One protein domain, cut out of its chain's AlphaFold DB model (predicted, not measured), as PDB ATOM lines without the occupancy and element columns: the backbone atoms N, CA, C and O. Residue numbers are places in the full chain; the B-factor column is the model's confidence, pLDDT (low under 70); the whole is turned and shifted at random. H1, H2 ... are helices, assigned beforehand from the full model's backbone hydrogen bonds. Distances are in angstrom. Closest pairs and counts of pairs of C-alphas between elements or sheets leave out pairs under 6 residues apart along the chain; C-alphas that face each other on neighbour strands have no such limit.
ATOM      1  N   MET A 385     160.724 163.849  51.433       76.69
ATOM      2  CA  MET A 385     160.824 163.640  52.884       76.69
ATOM      3  C   MET A 385     160.013 164.658  53.707       76.69
ATOM      4  O   MET A 385     159.977 164.550  54.928       76.69
ATOM      5  N   GLY A 386     159.385 165.659  53.081       72.06
ATOM      6  CA  GLY A 386     158.679 166.749  53.770       72.06
ATOM      7  C   GLY A 386     159.579 167.886  54.278       72.06
ATOM      8  O   GLY A 386     159.134 168.701  55.084       72.06
ATOM      9  N   ASN A 387     160.840 167.939  53.832       77.81
ATOM     10  CA  ASN A 387     161.856 168.942  54.184       77.81
ATOM     11  C   ASN A 387     161.915 169.351  55.686       77.81
ATOM     12  O   ASN A 387     161.825 170.543  56.023       77.81
ATOM     13  N   PRO A 388     162.032 168.382  56.610       76.50
ATOM     14  CA  PRO A 388     162.063 168.626  58.057       76.50
ATOM     15  C   PRO A 388     163.375 169.276  58.536       76.50
ATOM     16  O   PRO A 388     164.449 169.037  57.990       76.50
ATOM     17  N   ALA A 389     163.299 170.086  59.596       80.94
ATOM     18  CA  ALA A 389     164.464 170.712  60.225       80.94
ATOM     19  C   ALA A 389     165.074 169.782  61.283       80.94
ATOM     20  O   ALA A 389     164.627 169.787  62.431       80.94
ATOM     21  N   PHE A 390     166.076 168.985  60.900       81.19
ATOM     22  CA  PHE A 390     166.776 168.075  61.818       81.19
ATOM     23  C   PHE A 390     168.302 168.043  61.658       81.19
ATOM     24  O   PHE A 390     168.967 167.372  62.443       81.19
ATOM     25  N   ILE A 391     168.882 168.731  60.665       83.69
ATOM     26  CA  ILE A 391     170.338 168.737  60.468       83.69
ATOM     27  C   ILE A 391     170.951 169.638  61.541       83.69
ATOM     28  O   ILE A 391     170.654 170.832  61.533       83.69
ATOM     29  N   PRO A 392     171.783 169.120  62.459       85.12
ATOM     30  CA  PRO A 392     172.369 169.935  63.517       85.12
ATOM     31  C   PRO A 392     173.349 170.970  62.946       85.12
ATOM     32  O   PRO A 392     173.889 170.785  61.861       85.12
ATOM     33  N   THR A 393     173.612 172.050  63.680       86.94
ATOM     34  CA  THR A 393     174.579 173.098  63.277       86.94
ATOM     35  C   THR A 393     175.683 173.347  64.311       86.94
ATOM     36  O   THR A 393     176.447 174.308  64.209       86.94
ATOM     37  N   ALA A 394     175.784 172.492  65.330       86.75
ATOM     38  CA  ALA A 394     176.664 172.705  66.475       86.75
ATOM     39  C   ALA A 394     178.156 172.764  66.098       86.75
ATOM     40  O   ALA A 394     178.867 173.666  66.550       86.75
ATOM     41  N   SER A 395     178.643 171.834  65.265       86.00
ATOM     42  CA  SER A 395     180.053 171.825  64.858       86.00
ATOM     43  C   SER A 395     180.368 173.040  63.984       86.00
ATOM     44  O   SER A 395     181.408 173.679  64.158       86.00
ATOM     45  N   VAL A 396     179.472 173.392  63.054       85.75
ATOM     46  CA  VAL A 396     179.724 174.505  62.127       85.75
ATOM     47  C   VAL A 396     179.673 175.874  62.807       85.75
ATOM     48  O   VAL A 396     180.528 176.718  62.527       85.75
ATOM     49  N   LYS A 397     178.748 176.078  63.755       88.25
ATOM     50  CA  LYS A 397     178.694 177.287  64.592       88.25
ATOM     51  C   LYS A 397     179.990 177.470  65.375       88.25
ATOM     52  O   LYS A 397     180.585 178.541  65.315       88.25
ATOM     53  N   LYS A 398     180.480 176.402  66.013       89.06
ATOM     54  CA  LYS A 398     181.732 176.421  66.780       89.06
ATOM     55  C   LYS A 398     182.930 176.844  65.923       89.06
ATOM     56  O   LYS A 398     183.675 177.738  66.312       89.06
ATOM     57  N   VAL A 399     183.093 176.261  64.732       86.31
ATOM     58  CA  VAL A 399     184.182 176.639  63.811       86.31
ATOM     59  C   VAL A 399     184.073 178.104  63.379       86.31
ATOM     60  O   VAL A 399     185.085 178.806  63.307       86.31
ATOM     61  N   ALA A 400     182.857 178.583  63.101       85.06
ATOM     62  CA  ALA A 400     182.616 179.974  62.731       85.06
ATOM     63  C   ALA A 400     182.942 180.946  63.882       85.06
ATOM     64  O   ALA A 400     183.578 181.978  63.660       85.06
ATOM     65  N   GLU A 401     182.571 180.606  65.118       86.81
ATOM     66  CA  GLU A 401     182.894 181.380  66.321       86.81
ATOM     67  C   GLU A 401     184.399 181.426  66.594       86.81
ATOM     68  O   GLU A 401     184.956 182.512  66.750       86.81
ATOM     69  N   GLU A 402     185.080 180.278  66.589       86.25
ATOM     70  CA  GLU A 402     186.531 180.187  66.807       86.25
ATOM     71  C   GLU A 402     187.319 180.996  65.774       86.25
ATOM     72  O   GLU A 402     188.350 181.604  66.080       86.25
ATOM     73  N   PHE A 403     186.849 181.017  64.530       82.88
ATOM     74  CA  PHE A 403     187.475 181.794  63.474       82.88
ATOM     75  C   PHE A 403     187.317 183.304  63.689       82.88
ATOM     76  O   PHE A 403     188.315 184.028  63.642       82.88
ATOM     77  N   ILE A 404     186.106 183.780  63.999       79.56
ATOM     78  CA  ILE A 404     185.878 185.196  64.315       79.56
ATOM     79  C   ILE A 404     186.658 185.611  65.568       79.56
ATOM     80  O   ILE A 404     187.236 186.694  65.589       79.56
ATOM     81  N   GLN A 405     186.754 184.756  66.589       82.94
ATOM     82  CA  GLN A 405     187.551 185.042  67.788       82.94
ATOM     83  C   GLN A 405     189.051 185.157  67.485       82.94
ATOM     84  O   GLN A 405     189.705 186.079  67.967       82.94
ATOM     85  N   ARG A 406     189.606 184.292  66.627       79.38
ATOM     86  CA  ARG A 406     191.005 184.426  66.179       79.38
ATOM     87  C   ARG A 406     191.247 185.714  65.397       79.38
ATOM     88  O   ARG A 406     192.270 186.359  65.604       79.38
ATOM     89  N   LEU A 407     190.307 186.111  64.540       74.25
ATOM     90  CA  LEU A 407     190.386 187.388  63.828       74.25
ATOM     91  C   LEU A 407     190.307 188.585  64.781       74.25
ATOM     92  O   LEU A 407     191.087 189.523  64.633       74.25
ATOM     93  N   LYS A 408     189.428 188.534  65.793       71.31
ATOM     94  CA  LYS A 408     189.339 189.554  66.850       71.31
ATOM     95  C   LYS A 408     190.659 189.728  67.598       71.31
ATOM     96  O   LYS A 408     191.054 190.853  67.860       71.31
ATOM     97  N   LEU A 409     191.337 188.629  67.935       76.06
ATOM     98  CA  LEU A 409     192.625 188.665  68.640       76.06
ATOM     99  C   LEU A 409     193.762 189.241  67.781       76.06
ATOM    100  O   LEU A 409     194.746 189.736  68.325       76.06
ATOM    101  N   GLY A 410     193.637 189.178  66.454       67.50
ATOM    102  CA  GLY A 410     194.636 189.690  65.515       67.50
ATOM    103  C   GLY A 410     194.559 191.196  65.252       67.50
ATOM    104  O   GLY A 410     195.449 191.726  64.588       67.50
ATOM    105  N   LEU A 411     193.520 191.886  65.740       64.81
ATOM    106  CA  LEU A 411     193.272 193.299  65.451       64.81
ATOM    107  C   LEU A 411     192.953 194.097  66.731       64.81
ATOM    108  O   LEU A 411     192.142 193.654  67.544       64.81
ATOM    109  N   PRO A 412     193.547 195.293  66.916       61.56
ATOM    110  CA  PRO A 412     193.182 196.206  67.994       61.56
ATOM    111  C   PRO A 412     191.683 196.526  67.990       61.56
ATOM    112  O   PRO A 412     191.095 196.761  66.936       61.56
ATOM    113  N   GLU A 413     191.087 196.616  69.179       60.12
ATOM    114  CA  GLU A 413     189.648 196.830  69.384       60.12
ATOM    115  C   GLU A 413     189.021 197.989  68.569       60.12
ATOM    116  O   GLU A 413     187.936 197.791  68.017       60.12
ATOM    117  N   PRO A 414     189.698 199.142  68.366       58.97
ATOM    118  CA  PRO A 414     189.179 200.236  67.536       58.97
ATOM    119  C   PRO A 414     189.035 199.910  66.038       58.97
ATOM    120  O   PRO A 414     188.312 200.611  65.331       58.97
ATOM    121  N   LEU A 415     189.723 198.878  65.536       54.25
ATOM    122  CA  LEU A 415     189.734 198.486  64.118       54.25
ATOM    123  C   LEU A 415     188.727 197.369  63.795       54.25
ATOM    124  O   LEU A 415     188.601 196.970  62.640       54.25
ATOM    125  N   LEU A 416     188.002 196.863  64.799       58.16
ATOM    126  CA  LEU A 416     187.080 195.735  64.645       58.16
ATOM    127  C   LEU A 416     185.720 196.122  64.040       58.16
ATOM    128  O   LEU A 416     184.969 195.231  63.661       58.16
ATOM    129  N   GLY A 417     185.369 197.413  63.956       55.66
ATOM    130  CA  GLY A 417     184.090 197.849  63.371       55.66
ATOM    131  C   GLY A 417     182.856 197.222  64.037       55.66
ATOM    132  O   GLY A 417     181.890 196.890  63.353       55.66
ATOM    133  N   ARG A 418     182.906 197.001  65.360       56.28
ATOM    134  CA  ARG A 418     181.826 196.358  66.122       56.28
ATOM    135  C   ARG A 418     180.558 197.212  66.093       56.28
ATOM    136  O   ARG A 418     180.600 198.396  66.421       56.28
ATOM    137  N   THR A 419     179.434 196.591  65.759       53.91
ATOM    138  CA  THR A 419     178.099 197.116  66.062       53.91
ATOM    139  C   THR A 419     177.439 196.144  67.019       53.91
ATOM    140  O   THR A 419     177.150 195.016  66.623       53.91
ATOM    141  N   ASP A 420     177.217 196.561  68.263       49.88
ATOM    142  CA  ASP A 420     176.475 195.755  69.230       49.88
ATOM    143  C   ASP A 420     174.993 195.729  68.815       49.88
ATOM    144  O   ASP A 420     174.347 196.783  68.789       49.88
ATOM    145  N   PRO A 421     174.425 194.566  68.442       50.59
ATOM    146  CA  PRO A 421     173.009 194.491  68.134       50.59
ATOM    147  C   PRO A 421     172.186 194.606  69.430       50.59
ATOM    148  O   PRO A 421     172.588 194.092  70.477       50.59
ATOM    149  N   PRO A 422     170.998 195.233  69.394       39.19
ATOM    150  CA  PRO A 422     170.116 195.266  70.549       39.19
ATOM    151  C   PRO A 422     169.578 193.855  70.845       39.19
ATOM    152  O   PRO A 422     168.917 193.250  70.001       39.19
ATOM    153  N   TYR A 423     169.853 193.382  72.066       40.88
ATOM    154  CA  TYR A 423     169.328 192.183  72.736       40.88
ATOM    155  C   TYR A 423     169.473 190.833  71.999       40.88
ATOM    156  O   TYR A 423     168.753 190.519  71.054       40.88
ATOM    157  N   GLY A 424     170.340 189.965  72.537       50.44
ATOM    158  CA  GLY A 424     170.285 188.506  72.347       50.44
ATOM    159  C   GLY A 424     170.732 187.953  70.990       50.44
ATOM    160  O   GLY A 424     170.678 186.741  70.797       50.44
ATOM    161  N   ARG A 425     171.184 188.795  70.056       51.59
ATOM    162  CA  ARG A 425     171.778 188.364  68.781       51.59
ATOM    163  C   ARG A 425     173.302 188.346  68.845       51.59
ATOM    164  O   ARG A 425     173.918 189.126  69.563       51.59
ATOM    165  N   VAL A 426     173.893 187.436  68.075       53.66
ATOM    166  CA  VAL A 426     175.342 187.308  67.898       53.66
ATOM    167  C   VAL A 426     175.923 188.643  67.416       53.66
ATOM    168  O   VAL A 426     175.397 189.221  66.472       53.66
ATOM    169  N   GLU A 427     177.010 189.117  68.036       55.69
ATOM    170  CA  GLU A 427     177.733 190.323  67.597       55.69
ATOM    171  C   GLU A 427     178.052 190.267  66.089       55.69
ATOM    172  O   GLU A 427     178.781 189.367  65.637       55.69
ATOM    173  N   GLU A 428     177.528 191.235  65.331       51.81
ATOM    174  CA  GLU A 428     177.783 191.408  63.900       51.81
ATOM    175  C   GLU A 428     178.961 192.372  63.682       51.81
ATOM    176  O   GLU A 428     178.989 193.494  64.193       51.81
ATOM    177  N   PHE A 429     179.941 191.939  62.887       56.72
ATOM    178  CA  PHE A 429     181.038 192.789  62.416       56.72
ATOM    179  C   PHE A 429     180.544 193.529  61.174       56.72
ATOM    180  O   PHE A 429     180.639 193.013  60.060       56.72
ATOM    181  N   ALA A 430     179.932 194.700  61.364       47.72
ATOM    182  CA  ALA A 430     179.411 195.493  60.261       47.72
ATOM    183  C   ALA A 430     180.554 196.230  59.545       47.72
ATOM    184  O   ALA A 430     181.216 197.110  60.093       47.72
ATOM    185  N   ALA A 431     180.739 195.893  58.270       48.28
ATOM    186  CA  ALA A 431     181.767 196.386  57.353       48.28
ATOM    187  C   ALA A 431     181.694 197.891  57.002       48.28
ATOM    188  O   ALA A 431     182.028 198.279  55.882       48.28
ATOM    189  N   GLN A 432     181.222 198.778  57.882       45.91
ATOM    190  CA  GLN A 432     180.840 200.108  57.409       45.91
ATOM    191  C   GLN A 432     181.989 201.086  57.152       45.91
ATOM    192  O   GLN A 432     181.763 201.986  56.345       45.91
ATOM    193  N   LYS A 433     183.199 200.973  57.731       44.94
ATOM    194  CA  LYS A 433     184.201 202.058  57.548       44.94
ATOM    195  C   LYS A 433     185.698 201.718  57.472       44.94
ATOM    196  O   LYS A 433     186.482 202.660  57.429       44.94
ATOM    197  N   MET A 434     186.136 200.460  57.374       51.03
ATOM    198  CA  MET A 434     187.577 200.166  57.207       51.03
ATOM    199  C   MET A 434     187.847 199.170  56.075       51.03
ATOM    200  O   MET A 434     187.921 197.961  56.298       51.03
ATOM    201  N   LYS A 435     188.002 199.702  54.852       47.81
ATOM    202  CA  LYS A 435     188.603 198.966  53.725       47.81
ATOM    203  C   LYS A 435     189.963 198.422  54.183       47.81
ATOM    204  O   LYS A 435     190.706 199.173  54.803       47.81
ATOM    205  N   GLU A 436     190.263 197.161  53.870       52.62
ATOM    206  CA  GLU A 436     191.515 196.451  54.228       52.62
ATOM    207  C   GLU A 436     191.608 195.907  55.668       52.62
ATOM    208  O   GLU A 436     192.610 195.288  56.020       52.62
ATOM    209  N   SER A 437     190.559 196.041  56.489       55.00
ATOM    210  CA  SER A 437     190.513 195.428  57.832       55.00
ATOM    211  C   SER A 437     190.345 193.901  57.810       55.00
ATOM    212  O   SER A 437     190.510 193.248  58.837       55.00
ATOM    213  N   GLY A 438     189.982 193.316  56.664       56.69
ATOM    214  CA  GLY A 438     189.699 191.885  56.523       56.69
ATOM    215  C   GLY A 438     188.285 191.489  56.958       56.69
ATOM    216  O   GLY A 438     187.791 190.462  56.504       56.69
ATOM    217  N   PHE A 439     187.598 192.315  57.760       61.25
ATOM    218  CA  PHE A 439     186.184 192.145  58.131       61.25
ATOM    219  C   PHE A 439     185.203 192.647  57.055       61.25
ATOM    220  O   PHE A 439     184.003 192.401  57.153       61.25
ATOM    221  N   ASP A 440     185.701 193.315  56.009       57.44
ATOM    222  CA  ASP A 440     184.949 193.754  54.827       57.44
ATOM    223  C   ASP A 440     184.823 192.669  53.735       57.44
ATOM    224  O   ASP A 440     184.308 192.927  52.644       57.44
ATOM    225  N   ASP A 441     185.296 191.450  54.012       68.31
ATOM    226  CA  ASP A 441     185.293 190.329  53.076       68.31
ATOM    227  C   ASP A 441     183.938 189.602  53.019       68.31
ATOM    228  O   ASP A 441     183.298 189.325  54.036       68.31
ATOM    229  N   SER A 442     183.516 189.215  51.815       68.62
ATOM    230  CA  SER A 442     182.256 188.503  51.581       68.62
ATOM    231  C   SER A 442     182.176 187.146  52.293       68.62
ATOM    232  O   SER A 442     181.087 186.690  52.634       68.62
ATOM    233  N   LEU A 443     183.314 186.493  52.556       72.88
ATOM    234  CA  LEU A 443     183.366 185.253  53.330       72.88
ATOM    235  C   LEU A 443     183.081 185.495  54.821       72.88
ATOM    236  O   LEU A 443     182.468 184.644  55.460       72.88
ATOM    237  N   ILE A 444     183.453 186.658  55.365       77.25
ATOM    238  CA  ILE A 444     183.184 187.026  56.765       77.25
ATOM    239  C   ILE A 444     181.692 187.270  57.000       77.25
ATOM    240  O   ILE A 444     181.166 186.829  58.020       77.25
ATOM    241  N   ASP A 445     180.988 187.886  56.047       76.25
ATOM    242  CA  ASP A 445     179.525 188.039  56.108       76.25
ATOM    243  C   ASP A 445     178.821 186.672  56.183       76.25
ATOM    244  O   ASP A 445     177.947 186.444  57.022       76.25
ATOM    245  N   VAL A 446     179.267 185.707  55.371       80.31
ATOM    246  CA  VAL A 446     178.754 184.328  55.430       80.31
ATOM    247  C   VAL A 446     179.051 183.680  56.782       80.31
ATOM    248  O   VAL A 446     178.167 183.056  57.363       80.31
ATOM    249  N   ILE A 447     180.267 183.839  57.310       81.88
ATOM    250  CA  ILE A 447     180.662 183.273  58.608       81.88
ATOM    251  C   ILE A 447     179.844 183.880  59.757       81.88
ATOM    252  O   ILE A 447     179.412 183.149  60.648       81.88
ATOM    253  N   ASN A 448     179.564 185.185  59.731       79.75
ATOM    254  CA  ASN A 448     178.704 185.830  60.726       79.75
ATOM    255  C   ASN A 448     177.271 185.295  60.678       79.75
ATOM    256  O   ASN A 448     176.704 184.980  61.722       79.75
ATOM    257  N   LYS A 449     176.721 185.092  59.478       83.12
ATOM    258  CA  LYS A 449     175.400 184.472  59.303       83.12
ATOM    259  C   LYS A 449     175.362 183.021  59.784       83.12
ATOM    260  O   LYS A 449     174.359 182.613  60.355       83.12
ATOM    261  N   ILE A 450     176.454 182.262  59.625       84.94
ATOM    262  CA  ILE A 450     176.570 180.886  60.142       84.94
ATOM    263  C   ILE A 450     176.483 180.849  61.675       84.94
ATOM    264  O   ILE A 450     175.831 179.965  62.226       84.94
ATOM    265  N   ARG A 451     177.098 181.815  62.371       81.81
ATOM    266  CA  ARG A 451     177.039 181.909  63.843       81.81
ATOM    267  C   ARG A 451     175.610 182.118  64.353       81.81
ATOM    268  O   ARG A 451     175.278 181.650  65.434       81.81
ATOM    269  N   GLY A 452     174.774 182.804  63.572       79.00
ATOM    270  CA  GLY A 452     173.375 183.091  63.899       79.00
ATOM    271  C   GLY A 452     172.356 182.055  63.415       79.00
ATOM    272  O   GLY A 452     171.167 182.349  63.464       79.00
ATOM    273  N   LEU A 453     172.781 180.892  62.906       83.25
ATOM    274  CA  LEU A 453     171.850 179.848  62.458       83.25
ATOM    275  C   LEU A 453     171.043 179.263  63.624       83.25
ATOM    276  O   LEU A 453     171.488 179.285  64.769       83.25
ATOM    277  N   ASP A 454     169.897 178.658  63.331       82.69
ATOM    278  CA  ASP A 454     169.188 177.821  64.299       82.69
ATOM    279  C   ASP A 454     169.986 176.543  64.607       82.69
ATOM    280  O   ASP A 454     170.873 176.140  63.849       82.69
ATOM    281  N   ASP A 455     169.709 175.900  65.744       83.00
ATOM    282  CA  ASP A 455     170.398 174.662  66.163       83.00
ATOM    283  C   ASP A 455     170.159 173.488  65.211       83.00
ATOM    284  O   ASP A 455     170.972 172.561  65.147       83.00
ATOM    285  N   GLN A 456     169.054 173.542  64.468       83.50
ATOM    286  CA  GLN A 456     168.691 172.574  63.448       83.50
ATOM    287  C   GLN A 456     168.199 173.292  62.202       83.50
ATOM    288  O   GLN A 456     167.395 174.215  62.291       83.50
ATOM    289  N   ILE A 457     168.655 172.823  61.048       86.19
ATOM    290  CA  ILE A 457     168.278 173.354  59.741       86.19
ATOM    291  C   ILE A 457     167.670 172.262  58.864       86.19
ATOM    292  O   ILE A 457     167.839 171.056  59.090       86.19
ATOM    293  N   ARG A 458     166.945 172.697  57.841       86.31
ATOM    294  CA  ARG A 458     166.330 171.848  56.821       86.31
ATOM    295  C   ARG A 458     167.358 171.415  55.768       86.31
ATOM    296  O   ARG A 458     168.303 172.160  55.497       86.31
ATOM    297  N   PRO A 459     167.151 170.278  55.085       84.38
ATOM    298  CA  PRO A 459     167.950 169.887  53.923       84.38
ATOM    299  C   PRO A 459     168.107 171.003  52.875       84.38
ATOM    300  O   PRO A 459     169.223 171.288  52.434       84.38
ATOM    301  N   THR A 460     167.033 171.721  52.527       82.38
ATOM    302  CA  THR A 460     167.115 172.837  51.561       82.38
ATOM    303  C   THR A 460     167.973 174.005  52.061       82.38
ATOM    304  O   THR A 460     168.689 174.629  51.275       82.38
ATOM    305  N   GLU A 461     167.938 174.293  53.366       84.69
ATOM    306  CA  GLU A 461     168.743 175.344  54.004       84.69
ATOM    307  C   GLU A 461     170.223 174.945  54.040       84.69
ATOM    308  O   GLU A 461     171.085 175.739  53.659       84.69
ATOM    309  N   TYR A 462     170.520 173.686  54.378       83.88
ATOM    310  CA  TYR A 462     171.868 173.113  54.314       83.88
ATOM    311  C   TYR A 462     172.467 173.217  52.905       83.88
ATOM    312  O   TYR A 462     173.595 173.683  52.718       83.88
ATOM    313  N   GLN A 463     171.687 172.853  51.885       78.69
ATOM    314  CA  GLN A 463     172.083 173.018  50.491       78.69
ATOM    315  C   GLN A 463     172.373 174.489  50.146       78.69
ATOM    316  O   GLN A 463     173.389 174.784  49.508       78.69
ATOM    317  N   GLY A 464     171.495 175.414  50.548       78.00
ATOM    318  CA  GLY A 464     171.662 176.849  50.310       78.00
ATOM    319  C   GLY A 464     172.941 177.407  50.938       78.00
ATOM    320  O   GLY A 464     173.675 178.161  50.288       78.00
ATOM    321  N   LEU A 465     173.262 176.979  52.160       81.88
ATOM    322  CA  LEU A 465     174.487 177.355  52.866       81.88
ATOM    323  C   LEU A 465     175.741 176.852  52.146       81.88
ATOM    324  O   LEU A 465     176.665 177.631  51.910       81.88
ATOM    325  N   MET A 466     175.763 175.590  51.708       72.56
ATOM    326  CA  MET A 466     176.910 175.012  50.992       72.56
ATOM    327  C   MET A 466     177.177 175.695  49.642       72.56
ATOM    328  O   MET A 466     178.339 175.926  49.272       72.56
ATOM    329  N   ARG A 467     176.115 176.082  48.921       71.06
ATOM    330  CA  ARG A 467     176.236 176.885  47.693       71.06
ATOM    331  C   ARG A 467     176.757 178.285  47.984       71.06
ATOM    332  O   ARG A 467     177.672 178.741  47.301       71.06
ATOM    333  N   THR A 468     176.206 178.943  49.001       73.56
ATOM    334  CA  THR A 468     176.602 180.300  49.402       73.56
ATOM    335  C   THR A 468     178.066 180.334  49.829       73.56
ATOM    336  O   THR A 468     178.815 181.189  49.358       73.56
ATOM    337  N   LEU A 469     178.516 179.361  50.626       72.00
ATOM    338  CA  LEU A 469     179.919 179.204  51.003       72.00
ATOM    339  C   LEU A 469     180.809 179.031  49.763       72.00
ATOM    340  O   LEU A 469     181.788 179.750  49.595       72.00
ATOM    341  N   THR A 470     180.450 178.122  48.854       64.81
ATOM    342  CA  THR A 470     181.249 177.847  47.645       64.81
ATOM    343  C   THR A 470     181.319 179.047  46.697       64.81
ATOM    344  O   THR A 470     182.381 179.318  46.139       64.81
ATOM    345  N   ALA A 471     180.228 179.799  46.543       63.53
ATOM    346  CA  ALA A 471     180.217 181.028  45.756       63.53
ATOM    347  C   ALA A 471     181.128 182.102  46.372       63.53
ATOM    348  O   ALA A 471     181.952 182.683  45.664       63.53
ATOM    349  N   ASN A 472     181.050 182.315  47.688       65.19
ATOM    350  CA  ASN A 472     181.841 183.336  48.382       65.19
ATOM    351  C   ASN A 472     183.342 183.007  48.438       65.19
ATOM    352  O   ASN A 472     184.164 183.918  48.379       65.19
ATOM    353  N   LEU A 473     183.725 181.725  48.421       62.41
ATOM    354  CA  LEU A 473     185.129 181.310  48.276       62.41
ATOM    355  C   LEU A 473     185.759 181.715  46.937       62.41
ATOM    356  O   LEU A 473     186.978 181.801  46.842       62.41
ATOM    357  N   SER A 474     184.958 181.957  45.897       55.16
ATOM    358  CA  SER A 474     185.477 182.362  44.584       55.16
ATOM    359  C   SER A 474     185.745 183.867  44.453       55.16
ATOM    360  O   SER A 474     186.464 184.282  43.541       55.16
ATOM    361  N   VAL A 475     185.177 184.670  45.360       58.31
ATOM    362  CA  VAL A 475     185.217 186.145  45.336       58.31
ATOM    363  C   VAL A 475     185.861 186.767  46.579       58.31
ATOM    364  O   VAL A 475     186.056 187.981  46.611       58.31
ATOM    365  N   THR A 476     186.220 185.953  47.574       60.34
ATOM    366  CA  THR A 476     186.950 186.392  48.768       60.34
ATOM    367  C   THR A 476     188.294 187.034  48.403       60.34
ATOM    368  O   THR A 476     188.985 186.615  47.471       60.34
ATOM    369  N   ARG A 477     188.652 188.077  49.148       59.53
ATOM    370  CA  ARG A 477     189.924 188.807  49.115       59.53
ATOM    371  C   ARG A 477     190.903 188.298  50.176       59.53
ATOM    372  O   ARG A 477     192.036 188.774  50.225       59.53
ATOM    373  N   MET A 478     190.496 187.342  51.014       61.56
ATOM    374  CA  MET A 478     191.381 186.701  51.984       61.56
ATOM    375  C   MET A 478     192.594 186.064  51.294       61.56
ATOM    376  O   MET A 478     192.464 185.374  50.285       61.56
ATOM    377  N   ARG A 479     193.786 186.261  51.874       52.75
ATOM    378  CA  ARG A 479     195.053 185.738  51.330       52.75
ATOM    379  C   ARG A 479     195.132 184.208  51.360       52.75
ATOM    380  O   ARG A 479     195.711 183.620  50.455       52.75
ATOM    381  N   ASP A 480     194.548 183.584  52.383       60.34
ATOM    382  CA  ASP A 480     194.413 182.128  52.487       60.34
ATOM    383  C   ASP A 480     193.031 181.740  53.051       60.34
ATOM    384  O   ASP A 480     192.863 181.573  54.261       60.34
ATOM    385  N   PRO A 481     192.007 181.605  52.192       63.00
ATOM    386  CA  PRO A 481     190.687 181.145  52.608       63.00
ATOM    387  C   PRO A 481     190.616 179.616  52.748       63.00
ATOM    388  O   PRO A 481     189.593 179.091  53.184       63.00
ATOM    389  N   SER A 482     191.661 178.873  52.356       52.72
ATOM    390  CA  SER A 482     191.585 177.418  52.184       52.72
ATOM    391  C   SER A 482     191.382 176.682  53.507       52.72
ATOM    392  O   SER A 482     190.563 175.764  53.576       52.72
ATOM    393  N   GLN A 483     192.052 177.131  54.571       65.75
ATOM    394  CA  GLN A 483     191.945 176.522  55.895       65.75
ATOM    395  C   GLN A 483     190.542 176.689  56.477       65.75
ATOM    396  O   GLN A 483     189.926 175.707  56.877       65.75
ATOM    397  N   ILE A 484     189.998 177.910  56.469       70.50
ATOM    398  CA  ILE A 484     188.652 178.164  56.994       70.50
ATOM    399  C   ILE A 484     187.575 177.495  56.132       70.50
ATOM    400  O   ILE A 484     186.631 176.919  56.666       70.50
ATOM    401  N   ALA A 485     187.747 177.478  54.808       65.56
ATOM    402  CA  ALA A 485     186.871 176.747  53.899       65.56
ATOM    403  C   ALA A 485     186.843 175.249  54.211       65.56
ATOM    404  O   ALA A 485     185.776 174.637  54.224       65.56
ATOM    405  N   TYR A 486     188.019 174.661  54.445       68.00
ATOM    406  CA  TYR A 486     188.161 173.262  54.815       68.00
ATOM    407  C   TYR A 486     187.509 172.989  56.172       68.00
ATOM    408  O   TYR A 486     186.670 172.100  56.259       68.00
ATOM    409  N   SER A 487     187.807 173.790  57.200       72.00
ATOM    410  CA  SER A 487     187.219 173.638  58.535       72.00
ATOM    411  C   SER A 487     185.694 173.751  58.519       72.00
ATOM    412  O   SER A 487     185.021 172.901  59.095       72.00
ATOM    413  N   LEU A 488     185.131 174.740  57.814       78.12
ATOM    414  CA  LEU A 488     183.679 174.896  57.685       78.12
ATOM    415  C   LEU A 488     183.053 173.719  56.936       78.12
ATOM    416  O   LEU A 488     182.045 173.183  57.383       78.12
ATOM    417  N   ARG A 489     183.646 173.275  55.820       75.19
ATOM    418  CA  ARG A 489     183.141 172.122  55.053       75.19
ATOM    419  C   ARG A 489     183.205 170.822  55.847       75.19
ATOM    420  O   ARG A 489     182.276 170.024  55.760       75.19
ATOM    421  N   THR A 490     184.272 170.613  56.611       76.25
ATOM    422  CA  THR A 490     184.409 169.455  57.499       76.25
ATOM    423  C   THR A 490     183.345 169.497  58.585       76.25
ATOM    424  O   THR A 490     182.629 168.517  58.744       76.25
ATOM    425  N   ALA A 491     183.143 170.644  59.236       80.62
ATOM    426  CA  ALA A 491     182.110 170.799  60.253       80.62
ATOM    427  C   ALA A 491     180.688 170.607  59.695       80.62
ATOM    428  O   ALA A 491     179.899 169.864  60.271       80.62
ATOM    429  N   PHE A 492     180.380 171.180  58.523       82.00
ATOM    430  CA  PHE A 492     179.116 170.934  57.817       82.00
ATOM    431  C   PHE A 492     178.919 169.452  57.479       82.00
ATOM    432  O   PHE A 492     177.790 168.965  57.489       82.00
ATOM    433  N   LYS A 493     179.989 168.725  57.142       81.06
ATOM    434  CA  LYS A 493     179.924 167.293  56.834       81.06
ATOM    435  C   LYS A 493     179.770 166.446  58.096       81.06
ATOM    436  O   LYS A 493     179.014 165.484  58.079       81.06
ATOM    437  N   GLU A 494     180.453 166.797  59.180       83.38
ATOM    438  CA  GLU A 494     180.294 166.153  60.487       83.38
ATOM    439  C   GLU A 494     178.863 166.284  61.001       83.38
ATOM    440  O   GLU A 494     178.258 165.287  61.395       83.38
ATOM    441  N   ASP A 495     178.310 167.493  60.953       84.12
ATOM    442  CA  ASP A 495     176.938 167.763  61.362       84.12
ATOM    443  C   ASP A 495     175.922 167.027  60.475       84.12
ATOM    444  O   ASP A 495     175.009 166.380  60.988       84.12
ATOM    445  N   PHE A 496     176.125 167.022  59.156       84.19
ATOM    446  CA  PHE A 496     175.288 166.267  58.221       84.19
ATOM    447  C   PHE A 496     175.358 164.749  58.452       84.19
ATOM    448  O   PHE A 496     174.330 164.080  58.498       84.19
ATOM    449  N   ASN A 497     176.551 164.190  58.670       81.00
ATOM    450  CA  ASN A 497     176.747 162.751  58.864       81.00
ATOM    451  C   ASN A 497     176.055 162.205  60.123       81.00
ATOM    452  O   ASN A 497     175.725 161.017  60.157       81.00
ATOM    453  N   LYS A 498     175.790 163.050  61.132       80.75
ATOM    454  CA  LYS A 498     174.987 162.663  62.307       80.75
ATOM    455  C   LYS A 498     173.582 162.214  61.899       80.75
ATOM    456  O   LYS A 498     173.058 161.296  62.516       80.75
ATOM    457  N   VAL A 499     173.030 162.798  60.837       76.88
ATOM    458  CA  VAL A 499     171.663 162.574  60.340       76.88
ATOM    459  C   VAL A 499     171.631 162.125  58.878       76.88
ATOM    460  O   VAL A 499     170.649 162.350  58.191       76.88
ATOM    461  N   ALA A 500     172.711 161.553  58.355       71.00
ATOM    462  CA  ALA A 500     172.751 161.002  56.995       71.00
ATOM    463  C   ALA A 500     173.329 159.583  56.958       71.00
ATOM    464  O   ALA A 500     173.257 158.905  55.938       71.00
ATOM    465  N   ASN A 501     173.885 159.112  58.079       72.12
ATOM    466  CA  ASN A 501     174.370 157.749  58.202       72.12
ATOM    467  C   ASN A 501     173.185 156.786  58.417       72.12
ATOM    468  O   ASN A 501     172.491 156.917  59.432       72.12
ATOM    469  N   PRO A 502     172.979 155.793  57.529       64.69
ATOM    470  CA  PRO A 502     171.878 154.841  57.650       64.69
ATOM    471  C   PRO A 502     171.918 153.996  58.927       64.69
ATOM    472  O   PRO A 502     170.886 153.505  59.372       64.69
ATOM    473  N   ASN A 503     173.084 153.890  59.568       66.69
ATOM    474  CA  ASN A 503     173.274 153.123  60.796       66.69
ATOM    475  C   ASN A 503     173.106 153.962  62.079       66.69
ATOM    476  O   ASN A 503     173.291 153.433  63.172       66.69
ATOM    477  N   ASN A 504     172.795 155.263  61.977       68.75
ATOM    478  CA  ASN A 504     172.765 156.184  63.119       68.75
ATOM    479  C   ASN A 504     171.364 156.743  63.417       68.75
ATOM    480  O   ASN A 504     171.154 157.956  63.425       68.75
ATOM    481  N   ILE A 505     170.400 155.865  63.712       66.88
ATOM    482  CA  ILE A 505     169.029 156.260  64.099       66.88
ATOM    483  C   ILE A 505     169.039 157.198  65.322       66.88
ATOM    484  O   ILE A 505     168.249 158.138  65.395       66.88
ATOM    485  N   GLN A 506     169.981 157.009  66.255       67.12
ATOM    486  CA  GLN A 506     170.119 157.876  67.431       67.12
ATOM    487  C   GLN A 506     170.421 159.338  67.077       67.12
ATOM    488  O   GLN A 506     169.980 160.233  67.792       67.12
ATOM    489  N   GLY A 507     171.116 159.595  65.965       69.44
ATOM    490  CA  GLY A 507     171.364 160.953  65.486       69.44
ATOM    491  C   GLY A 507     170.092 161.678  65.042       69.44
ATOM    492  O   GLY A 507     169.964 162.874  65.282       69.44
ATOM    493  N   TYR A 508     169.122 160.954  64.477       69.31
ATOM    494  CA  TYR A 508     167.811 161.508  64.129       69.31
ATOM    495  C   TYR A 508     166.931 161.697  65.369       69.31
ATOM    496  O   TYR A 508     166.300 162.736  65.521       69.31
ATOM    497  N   LEU A 509     166.943 160.744  66.306       67.81
ATOM    498  CA  LEU A 509     166.189 160.841  67.565       67.81
ATOM    499  C   LEU A 509     166.715 161.929  68.518       67.81
ATOM    500  O   LEU A 509     166.002 162.345  69.431       67.81
ATOM    501  N   ALA A 510     167.944 162.406  68.309       71.88
ATOM    502  CA  ALA A 510     168.489 163.573  68.997       71.88
ATOM    503  C   ALA A 510     167.888 164.899  68.488       71.88
ATOM    504  O   ALA A 510     167.988 165.919  69.173       71.88
ATOM    505  N   SER A 511     167.244 164.906  67.314       71.12
ATOM    506  CA  SER A 511     166.487 166.064  66.845       71.12
ATOM    507  C   SER A 511     165.107 166.103  67.497       71.12
ATOM    508  O   SER A 511     164.290 165.211  67.287       71.12
ATOM    509  N   ALA A 512     164.826 167.166  68.260       71.94
ATOM    510  CA  ALA A 512     163.525 167.383  68.894       71.94
ATOM    511  C   ALA A 512     162.362 167.344  67.886       71.94
ATOM    512  O   ALA A 512     161.343 166.719  68.162       71.94
ATOM    513  N   ASN A 513     162.545 167.931  66.697       73.00
ATOM    514  CA  ASN A 513     161.529 167.947  65.642       73.00
ATOM    515  C   ASN A 513     161.272 166.553  65.058       73.00
ATOM    516  O   ASN A 513     160.119 166.158  64.888       73.00
ATOM    517  N   PHE A 514     162.331 165.795  64.755       74.75
ATOM    518  CA  PHE A 514     162.184 164.442  64.212       74.75
ATOM    519  C   PHE A 514     161.589 163.491  65.251       74.75
ATOM    520  O   PHE A 514     160.693 162.711  64.936       74.75
ATOM    521  N   LYS A 515     162.047 163.592  66.503       78.81
ATOM    522  CA  LYS A 515     161.525 162.805  67.617       78.81
ATOM    523  C   LYS A 515     160.040 163.073  67.849       78.81
ATOM    524  O   LYS A 515     159.289 162.121  67.988       78.81
ATOM    525  N   GLN A 516     159.611 164.333  67.821       80.00
ATOM    526  CA  GLN A 516     158.200 164.680  67.970       80.00
ATOM    527  C   GLN A 516     157.341 164.065  66.855       80.00
ATOM    528  O   GLN A 516     156.338 163.428  67.148       80.00
ATOM    529  N   GLN A 517     157.767 164.163  65.590       76.69
ATOM    530  CA  GLN A 517     157.043 163.551  64.467       76.69
ATOM    531  C   GLN A 517     156.992 162.023  64.565       76.69
ATOM    532  O   GLN A 517     155.957 161.417  64.292       76.69
ATOM    533  N   TYR A 518     158.099 161.400  64.970       79.25
ATOM    534  CA  TYR A 518     158.178 159.961  65.184       79.25
ATOM    535  C   TYR A 518     157.258 159.504  66.325       79.25
ATOM    536  O   TYR A 518     156.503 158.550  66.151       79.25
ATOM    537  N   ASP A 519     157.277 160.205  67.460       82.25
ATOM    538  CA  ASP A 519     156.442 159.907  68.625       82.25
ATOM    539  C   ASP A 519     154.947 160.132  68.305       82.25
ATOM    540  O   ASP A 519     154.107 159.319  68.687       82.25
ATOM    541  N   ASP A 520     154.597 161.166  67.532       82.19
ATOM    542  CA  ASP A 520     153.223 161.418  67.072       82.19
ATOM    543  C   ASP A 520     152.711 160.296  66.146       82.19
ATOM    544  O   ASP A 520     151.580 159.823  66.295       82.19
ATOM    545  N   LEU A 521     153.545 159.816  65.215       79.81
ATOM    546  CA  LEU A 521     153.241 158.677  64.334       79.81
ATOM    547  C   LEU A 521     153.129 157.359  65.108       79.81
ATOM    548  O   LEU A 521     152.229 156.560  64.831       79.81
ATOM    549  N   LEU A 522     154.006 157.158  66.095       82.31
ATOM    550  CA  LEU A 522     154.003 156.004  66.990       82.31
ATOM    551  C   LEU A 522     152.707 155.950  67.807       82.31
ATOM    552  O   LEU A 522     152.099 154.885  67.919       82.31
ATOM    553  N   ASN A 523     152.269 157.098  68.328       82.88
ATOM    554  CA  ASN A 523     151.069 157.227  69.152       82.88
ATOM    555  C   ASN A 523     149.761 157.160  68.343       82.88
ATOM    556  O   ASN A 523     148.745 156.723  68.882       82.88
ATOM    557  N   SER A 524     149.758 157.583  67.072       82.12
ATOM    558  CA  SER A 524     148.541 157.665  66.242       82.12
ATOM    559  C   SER A 524     148.317 156.475  65.302       82.12
ATOM    560  O   SER A 524     147.177 156.056  65.110       82.12
ATOM    561  N   THR A 525     149.383 155.921  64.722       76.62
ATOM    562  CA  THR A 525     149.323 154.908  63.643       76.62
ATOM    563  C   THR A 525     150.059 153.610  63.975       76.62
ATOM    564  O   THR A 525     149.962 152.643  63.222       76.62
ATOM    565  N   GLY A 526     150.756 153.560  65.113       80.69
ATOM    566  CA  GLY A 526     151.479 152.384  65.586       80.69
ATOM    567  C   GLY A 526     152.940 152.322  65.133       80.69
ATOM    568  O   GLY A 526     153.411 153.088  64.291       80.69
ATOM    569  N   LYS A 527     153.679 151.378  65.728       79.94
ATOM    570  CA  LYS A 527     155.138 151.250  65.597       79.94
ATOM    571  C   LYS A 527     155.613 151.041  64.157       79.94
ATOM    572  O   LYS A 527     156.606 151.632  63.757       79.94
ATOM    573  N   GLU A 528     154.880 150.262  63.368       76.00
ATOM    574  CA  GLU A 528     155.247 149.947  61.982       76.00
ATOM    575  C   GLU A 528     155.253 151.192  61.080       76.00
ATOM    576  O   GLU A 528     156.140 151.338  60.242       76.00
ATOM    577  N   ALA A 529     154.318 152.128  61.279       73.38
ATOM    578  CA  ALA A 529     154.265 153.376  60.519       73.38
ATOM    579  C   ALA A 529     155.385 154.352  60.923       73.38
ATOM    580  O   ALA A 529     155.969 155.017  60.064       73.38
ATOM    581  N   ALA A 530     155.714 154.413  62.218       74.50
ATOM    582  CA  ALA A 530     156.818 155.222  62.732       74.50
ATOM    583  C   ALA A 530     158.185 154.698  62.247       74.50
ATOM    584  O   ALA A 530     159.015 155.480  61.775       74.50
ATOM    585  N   ASP A 531     158.387 153.376  62.270       76.62
ATOM    586  CA  ASP A 531     159.601 152.720  61.767       76.62
ATOM    587  C   ASP A 531     159.758 152.932  60.246       76.62
ATOM    588  O   ASP A 531     160.842 153.287  59.778       76.62
ATOM    589  N   GLN A 532     158.672 152.826  59.466       78.31
ATOM    590  CA  GLN A 532     158.686 153.125  58.024       78.31
ATOM    591  C   GLN A 532     158.994 154.599  57.721       78.31
ATOM    592  O   GLN A 532     159.719 154.897  56.767       78.31
ATOM    593  N   PHE A 533     158.463 155.535  58.514       78.88
ATOM    594  CA  PHE A 533     158.796 156.957  58.400       78.88
ATOM    595  C   PHE A 533     160.286 157.204  58.662       78.88
ATOM    596  O   PHE A 533     160.937 157.919  57.890       78.88
ATOM    597  N   ALA A 534     160.841 156.578  59.704       76.56
ATOM    598  CA  ALA A 534     162.257 156.679  60.020       76.56
ATOM    599  C   ALA A 534     163.123 156.100  58.894       76.56
ATOM    600  O   ALA A 534     164.010 156.792  58.400       76.56
ATOM    601  N   GLU A 535     162.831 154.891  58.415       78.56
ATOM    602  CA  GLU A 535     163.590 154.247  57.337       78.56
ATOM    603  C   GLU A 535     163.542 155.053  56.027       78.56
ATOM    604  O   GLU A 535     164.577 155.287  55.394       78.56
ATOM    605  N   LYS A 536     162.360 155.559  55.647       80.38
ATOM    606  CA  LYS A 536     162.187 156.413  54.460       80.38
ATOM    607  C   LYS A 536     162.992 157.708  54.574       80.38
ATOM    608  O   LYS A 536     163.645 158.104  53.607       80.38
ATOM    609  N   THR A 537     162.956 158.355  55.736       79.00
ATOM    610  CA  THR A 537     163.691 159.604  55.987       79.00
ATOM    611  C   THR A 537     165.197 159.364  55.987       79.00
ATOM    612  O   THR A 537     165.943 160.121  55.372       79.00
ATOM    613  N   ILE A 538     165.646 158.266  56.595       80.12
ATOM    614  CA  ILE A 538     167.059 157.889  56.656       80.12
ATOM    615  C   ILE A 538     167.629 157.629  55.262       80.12
ATOM    616  O   ILE A 538     168.688 158.150  54.900       80.12
ATOM    617  N   LYS A 539     166.911 156.841  54.458       81.75
ATOM    618  CA  LYS A 539     167.301 156.549  53.080       81.75
ATOM    619  C   LYS A 539     167.296 157.812  52.220       81.75
ATOM    620  O   LYS A 539     168.272 158.072  51.522       81.75
ATOM    621  N   GLY A 540     166.241 158.621  52.327       81.94
ATOM    622  CA  GLY A 540     166.138 159.886  51.605       81.94
ATOM    623  C   GLY A 540     167.263 160.864  51.956       81.94
ATOM    624  O   GLY A 540     167.767 161.544  51.070       81.94
ATOM    625  N   MET A 541     167.729 160.891  53.208       82.38
ATOM    626  CA  MET A 541     168.850 161.736  53.630       82.38
ATOM    627  C   MET A 541     170.206 161.263  53.109       82.38
ATOM    628  O   MET A 541     171.038 162.086  52.722       82.38
ATOM    629  N   ASN A 542     170.429 159.950  53.052       82.12
ATOM    630  CA  ASN A 542     171.617 159.394  52.409       82.12
ATOM    631  C   ASN A 542     171.634 159.720  50.903       82.12
ATOM    632  O   ASN A 542     172.637 160.215  50.384       82.12
ATOM    633  N   ASP A 543     170.500 159.534  50.219       82.38
ATOM    634  CA  ASP A 543     170.347 159.857  48.794       82.38
ATOM    635  C   ASP A 543     170.493 161.369  48.538       82.38
ATOM    636  O   ASP A 543     171.180 161.782  47.599       82.38
ATOM    637  N   PHE A 544     169.930 162.207  49.416       84.25
ATOM    638  CA  PHE A 544     170.104 163.661  49.410       84.25
ATOM    639  C   PHE A 544     171.585 164.042  49.507       84.25
ATOM    640  O   PHE A 544     172.058 164.866  48.728       84.25
ATOM    641  N   GLY A 545     172.338 163.419  50.419       78.69
ATOM    642  CA  GLY A 545     173.770 163.665  50.600       78.69
ATOM    643  C   GLY A 545     174.602 163.314  49.368       78.69
ATOM    644  O   GLY A 545     175.411 164.127  48.915       78.69
ATOM    645  N   LEU A 546     174.366 162.134  48.785       78.25
ATOM    646  CA  LEU A 546     175.043 161.680  47.565       78.25
ATOM    647  C   LEU A 546     174.744 162.603  46.375       78.25
ATOM    648  O   LEU A 546     175.660 163.023  45.656       78.25
ATOM    649  N   GLN A 547     173.473 162.963  46.190       77.38
ATOM    650  CA  GLN A 547     173.051 163.830  45.094       77.38
ATOM    651  C   GLN A 547     173.554 165.269  45.282       77.38
ATOM    652  O   GLN A 547     173.981 165.903  44.314       77.38
ATOM    653  N   LEU A 548     173.589 165.777  46.516       77.00
ATOM    654  CA  LEU A 548     174.140 167.091  46.840       77.00
ATOM    655  C   LEU A 548     175.658 167.150  46.619       77.00
ATOM    656  O   LEU A 548     176.158 168.148  46.098       77.00
ATOM    657  N   GLU A 549     176.407 166.101  46.970       72.38
ATOM    658  CA  GLU A 549     177.846 166.029  46.684       72.38
ATOM    659  C   GLU A 549     178.111 166.060  45.172       72.38
ATOM    660  O   GLU A 549     178.966 166.821  44.706       72.38
ATOM    661  N   SER A 550     177.338 165.293  44.399       68.31
ATOM    662  CA  SER A 550     177.393 165.297  42.935       68.31
ATOM    663  C   SER A 550     177.077 166.682  42.357       68.31
ATOM    664  O   SER A 550     177.872 167.238  41.591       68.31
ATOM    665  N   ALA A 551     175.974 167.301  42.794       63.69
ATOM    666  CA  ALA A 551     175.555 168.628  42.348       63.69
ATOM    667  C   ALA A 551     176.583 169.717  42.707       63.69
ATOM    668  O   ALA A 551     176.878 170.581  41.881       63.69
ATOM    669  N   ASN A 552     177.194 169.653  43.893       61.38
ATOM    670  CA  ASN A 552     178.240 170.587  44.316       61.38
ATOM    671  C   ASN A 552     179.548 170.404  43.535       61.38
ATOM    672  O   ASN A 552     180.171 171.398  43.153       61.38
ATOM    673  N   ARG A 553     179.971 169.161  43.255       63.28
ATOM    674  CA  ARG A 553     181.134 168.891  42.389       63.28
ATOM    675  C   ARG A 553     180.899 169.410  40.976       63.28
ATOM    676  O   ARG A 553     181.781 170.060  40.408       63.28
ATOM    677  N   TYR A 554     179.704 169.176  40.436       63.03
ATOM    678  CA  TYR A 554     179.295 169.701  39.140       63.03
ATOM    679  C   TYR A 554     179.320 171.235  39.144       63.03
ATOM    680  O   TYR A 554     180.055 171.833  38.363       63.03
ATOM    681  N   PHE A 555     178.639 171.881  40.096       58.66
ATOM    682  CA  PHE A 555     178.635 173.338  40.268       58.66
ATOM    683  C   PHE A 555     180.048 173.924  40.375       58.66
ATOM    684  O   PHE A 555     180.377 174.850  39.643       58.66
ATOM    685  N   SER A 556     180.909 173.363  41.229       54.44
ATOM    686  CA  SER A 556     182.292 173.826  41.398       54.44
ATOM    687  C   SER A 556     183.095 173.717  40.101       54.44
ATOM    688  O   SER A 556     183.872 174.612  39.775       54.44
ATOM    689  N   THR A 557     182.912 172.637  39.340       58.34
ATOM    690  CA  THR A 557     183.604 172.430  38.060       58.34
ATOM    691  C   THR A 557     183.160 173.457  37.022       58.34
ATOM    692  O   THR A 557     183.999 174.068  36.364       58.34
ATOM    693  N   ILE A 558     181.853 173.709  36.922       58.25
ATOM    694  CA  ILE A 558     181.302 174.689  35.984       58.25
ATOM    695  C   ILE A 558     181.692 176.119  36.391       58.25
ATOM    696  O   ILE A 558     182.284 176.851  35.602       58.25
ATOM    697  N   VAL A 559     181.429 176.524  37.636       56.38
ATOM    698  CA  VAL A 559     181.689 177.893  38.122       56.38
ATOM    699  C   VAL A 559     183.176 178.225  38.123       56.38
ATOM    700  O   VAL A 559     183.550 179.346  37.779       56.38
ATOM    701  N   SER A 560     184.044 177.262  38.455       55.34
ATOM    702  CA  SER A 560     185.491 177.488  38.385       55.34
ATOM    703  C   SER A 560     185.939 177.844  36.971       55.34
ATOM    704  O   SER A 560     186.764 178.739  36.830       55.34
ATOM    705  N   ALA A 561     185.358 177.237  35.930       56.47
ATOM    706  CA  ALA A 561     185.703 177.520  34.540       56.47
ATOM    707  C   ALA A 561     185.300 178.939  34.090       56.47
ATOM    708  O   ALA A 561     186.064 179.584  33.373       56.47
ATOM    709  N   PHE A 562     184.170 179.466  34.575       56.56
ATOM    710  CA  PHE A 562     183.742 180.855  34.325       56.56
ATOM    711  C   PHE A 562     184.468 181.896  35.197       56.56
ATOM    712  O   PHE A 562     184.358 183.094  34.949       56.56
ATOM    713  N   ASN A 563     185.261 181.455  36.176       53.34
ATOM    714  CA  ASN A 563     186.102 182.313  37.015       53.34
ATOM    715  C   ASN A 563     187.576 182.349  36.582       53.34
ATOM    716  O   ASN A 563     188.393 182.997  37.242       53.34
ATOM    717  N   LYS A 564     187.931 181.681  35.479       60.88
ATOM    718  CA  LYS A 564     189.300 181.650  34.949       60.88
ATOM    719  C   LYS A 564     189.704 182.972  34.270       60.88
ATOM    720  O   LYS A 564     188.830 183.766  33.912       60.88
ATOM    721  N   PRO A 565     191.011 183.247  34.076       59.81
ATOM    722  CA  PRO A 565     191.496 184.534  33.567       59.81
ATOM    723  C   PRO A 565     190.889 184.958  32.225       59.81
ATOM    724  O   PRO A 565     190.633 186.144  32.024       59.81
ATOM    725  N   THR A 566     190.627 184.016  31.314       54.78
ATOM    726  CA  THR A 566     190.001 184.301  30.010       54.78
ATOM    727  C   THR A 566     188.541 184.724  30.175       54.78
ATOM    728  O   THR A 566     188.116 185.746  29.637       54.78
ATOM    729  N   ALA A 567     187.787 184.009  31.012       55.53
ATOM    730  CA  ALA A 567     186.402 184.343  31.336       55.53
ATOM    731  C   ALA A 567     186.289 185.690  32.071       55.53
ATOM    732  O   ALA A 567     185.418 186.495  31.751       55.53
TER     733      ALA A 567
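Overview. This is residues 385 to 567 of the 1014 residues of an uncharacterized protein of Hyphomonas sp (UniProt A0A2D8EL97). Four helices, H1 to H4, form a loose cluster, and the very long helix H7 runs along one side of it, over H3, and on past its end. There H6 and H7 make a narrow V beyond the cluster, with the short H5 near its open side, while the long link of residues 410 to 441 loops round the far side of H1 and H2. The printed part has 183 residues, with seven named helices in the order H1 to H7 and no named strand; its class is all helix, and 113 residues are in named elements. The whole is only just loose, close to compact, with a radius of gyration of the C-alphas of 19.3 A. Its outline is flat, with spans of 61 by 47 by 21 A.

Arrangement. Before the first helix, residues 391 to 392 pair antiparallel with residues 456 to 457. H1, residues 394 to 409, touches H2, residues 442 to 451, at a steep tilt of 55 degrees, opposite ways; their closest C-alphas, those of Lys 397 and Arg 451, are 5.0 A apart. H2 forms a helical hairpin with H3, residues 459 to 473, at a shallow tilt of 31 degrees, opposite ways. H3 touches H2 with residues 468 to 473 alone, and the closest C-alphas, those of Leu 443 and Asn 472, are 5.5 A apart. H3 and H4, residues 482 to 498, form another helical hairpin, but only just touch, with 3 pairs of C-alphas within 8 A; the closest are those of Leu 473 and Ala 485, at 7.4 A. H4 also touches H1 at a shallow tilt of 24 degrees, opposite ways, with the C-alphas of Val 396 and Ala 491 closest at 4.8 A. H5, residues 505 to 509, and H6, residues 512 to 525, only just touch, and only at the corner by their link, where the closest C-alphas, those of Leu 509 and Lys 515, are 5.1 A apart. H6 forms a helical hairpin with H7, residues 527 to 562, opposite ways at a tilt of 38 degrees, only just steep; the closest C-alphas, those of Leu 522 and Ala 530, are 5.2 A apart. With residues 544 to 556 alone, H7 touches H3, the hub, at a shallow tilt of 19 degrees, the same way; the closest C-alphas, those of Gln 463 and Leu 548, are 7.3 A apart. H4 and H7 are near each other, while among the pairs that stay apart are H1 and H7, and H4 and H6. In each of the seven helices every O i to N i+4 pair is within hydrogen-bond range.

Along the chain. H1 begins at C-alpha 394, at (176.664, 172.705, 66.475), and is 22.7 A long from first to last C-alpha. H2 has 10 residues, H3 measures 21.4 A and H4 24.4 A. H5 has five residues, and H6 measures 19.6 A. H7 is the longest helix, 51.7 A from C-alpha 527 at (155.138, 151.250, 65.597) to C-alpha 562 at (183.742, 180.855, 34.325).

Size, cuts and confidence. The two C-alphas farthest apart, those of Asn 523 and Thr 566, are 61.5 A apart. The printed part has no cut. The link from H1 to H2 is long, with 32 residues, and within it residues 418 to 419 pair antiparallel with residues 428 to 429. The mean pLDDT of the printed part is 70.9; 75 residues are under 70, among them residues 410 to 442, 470 to 483 and 550 to 567.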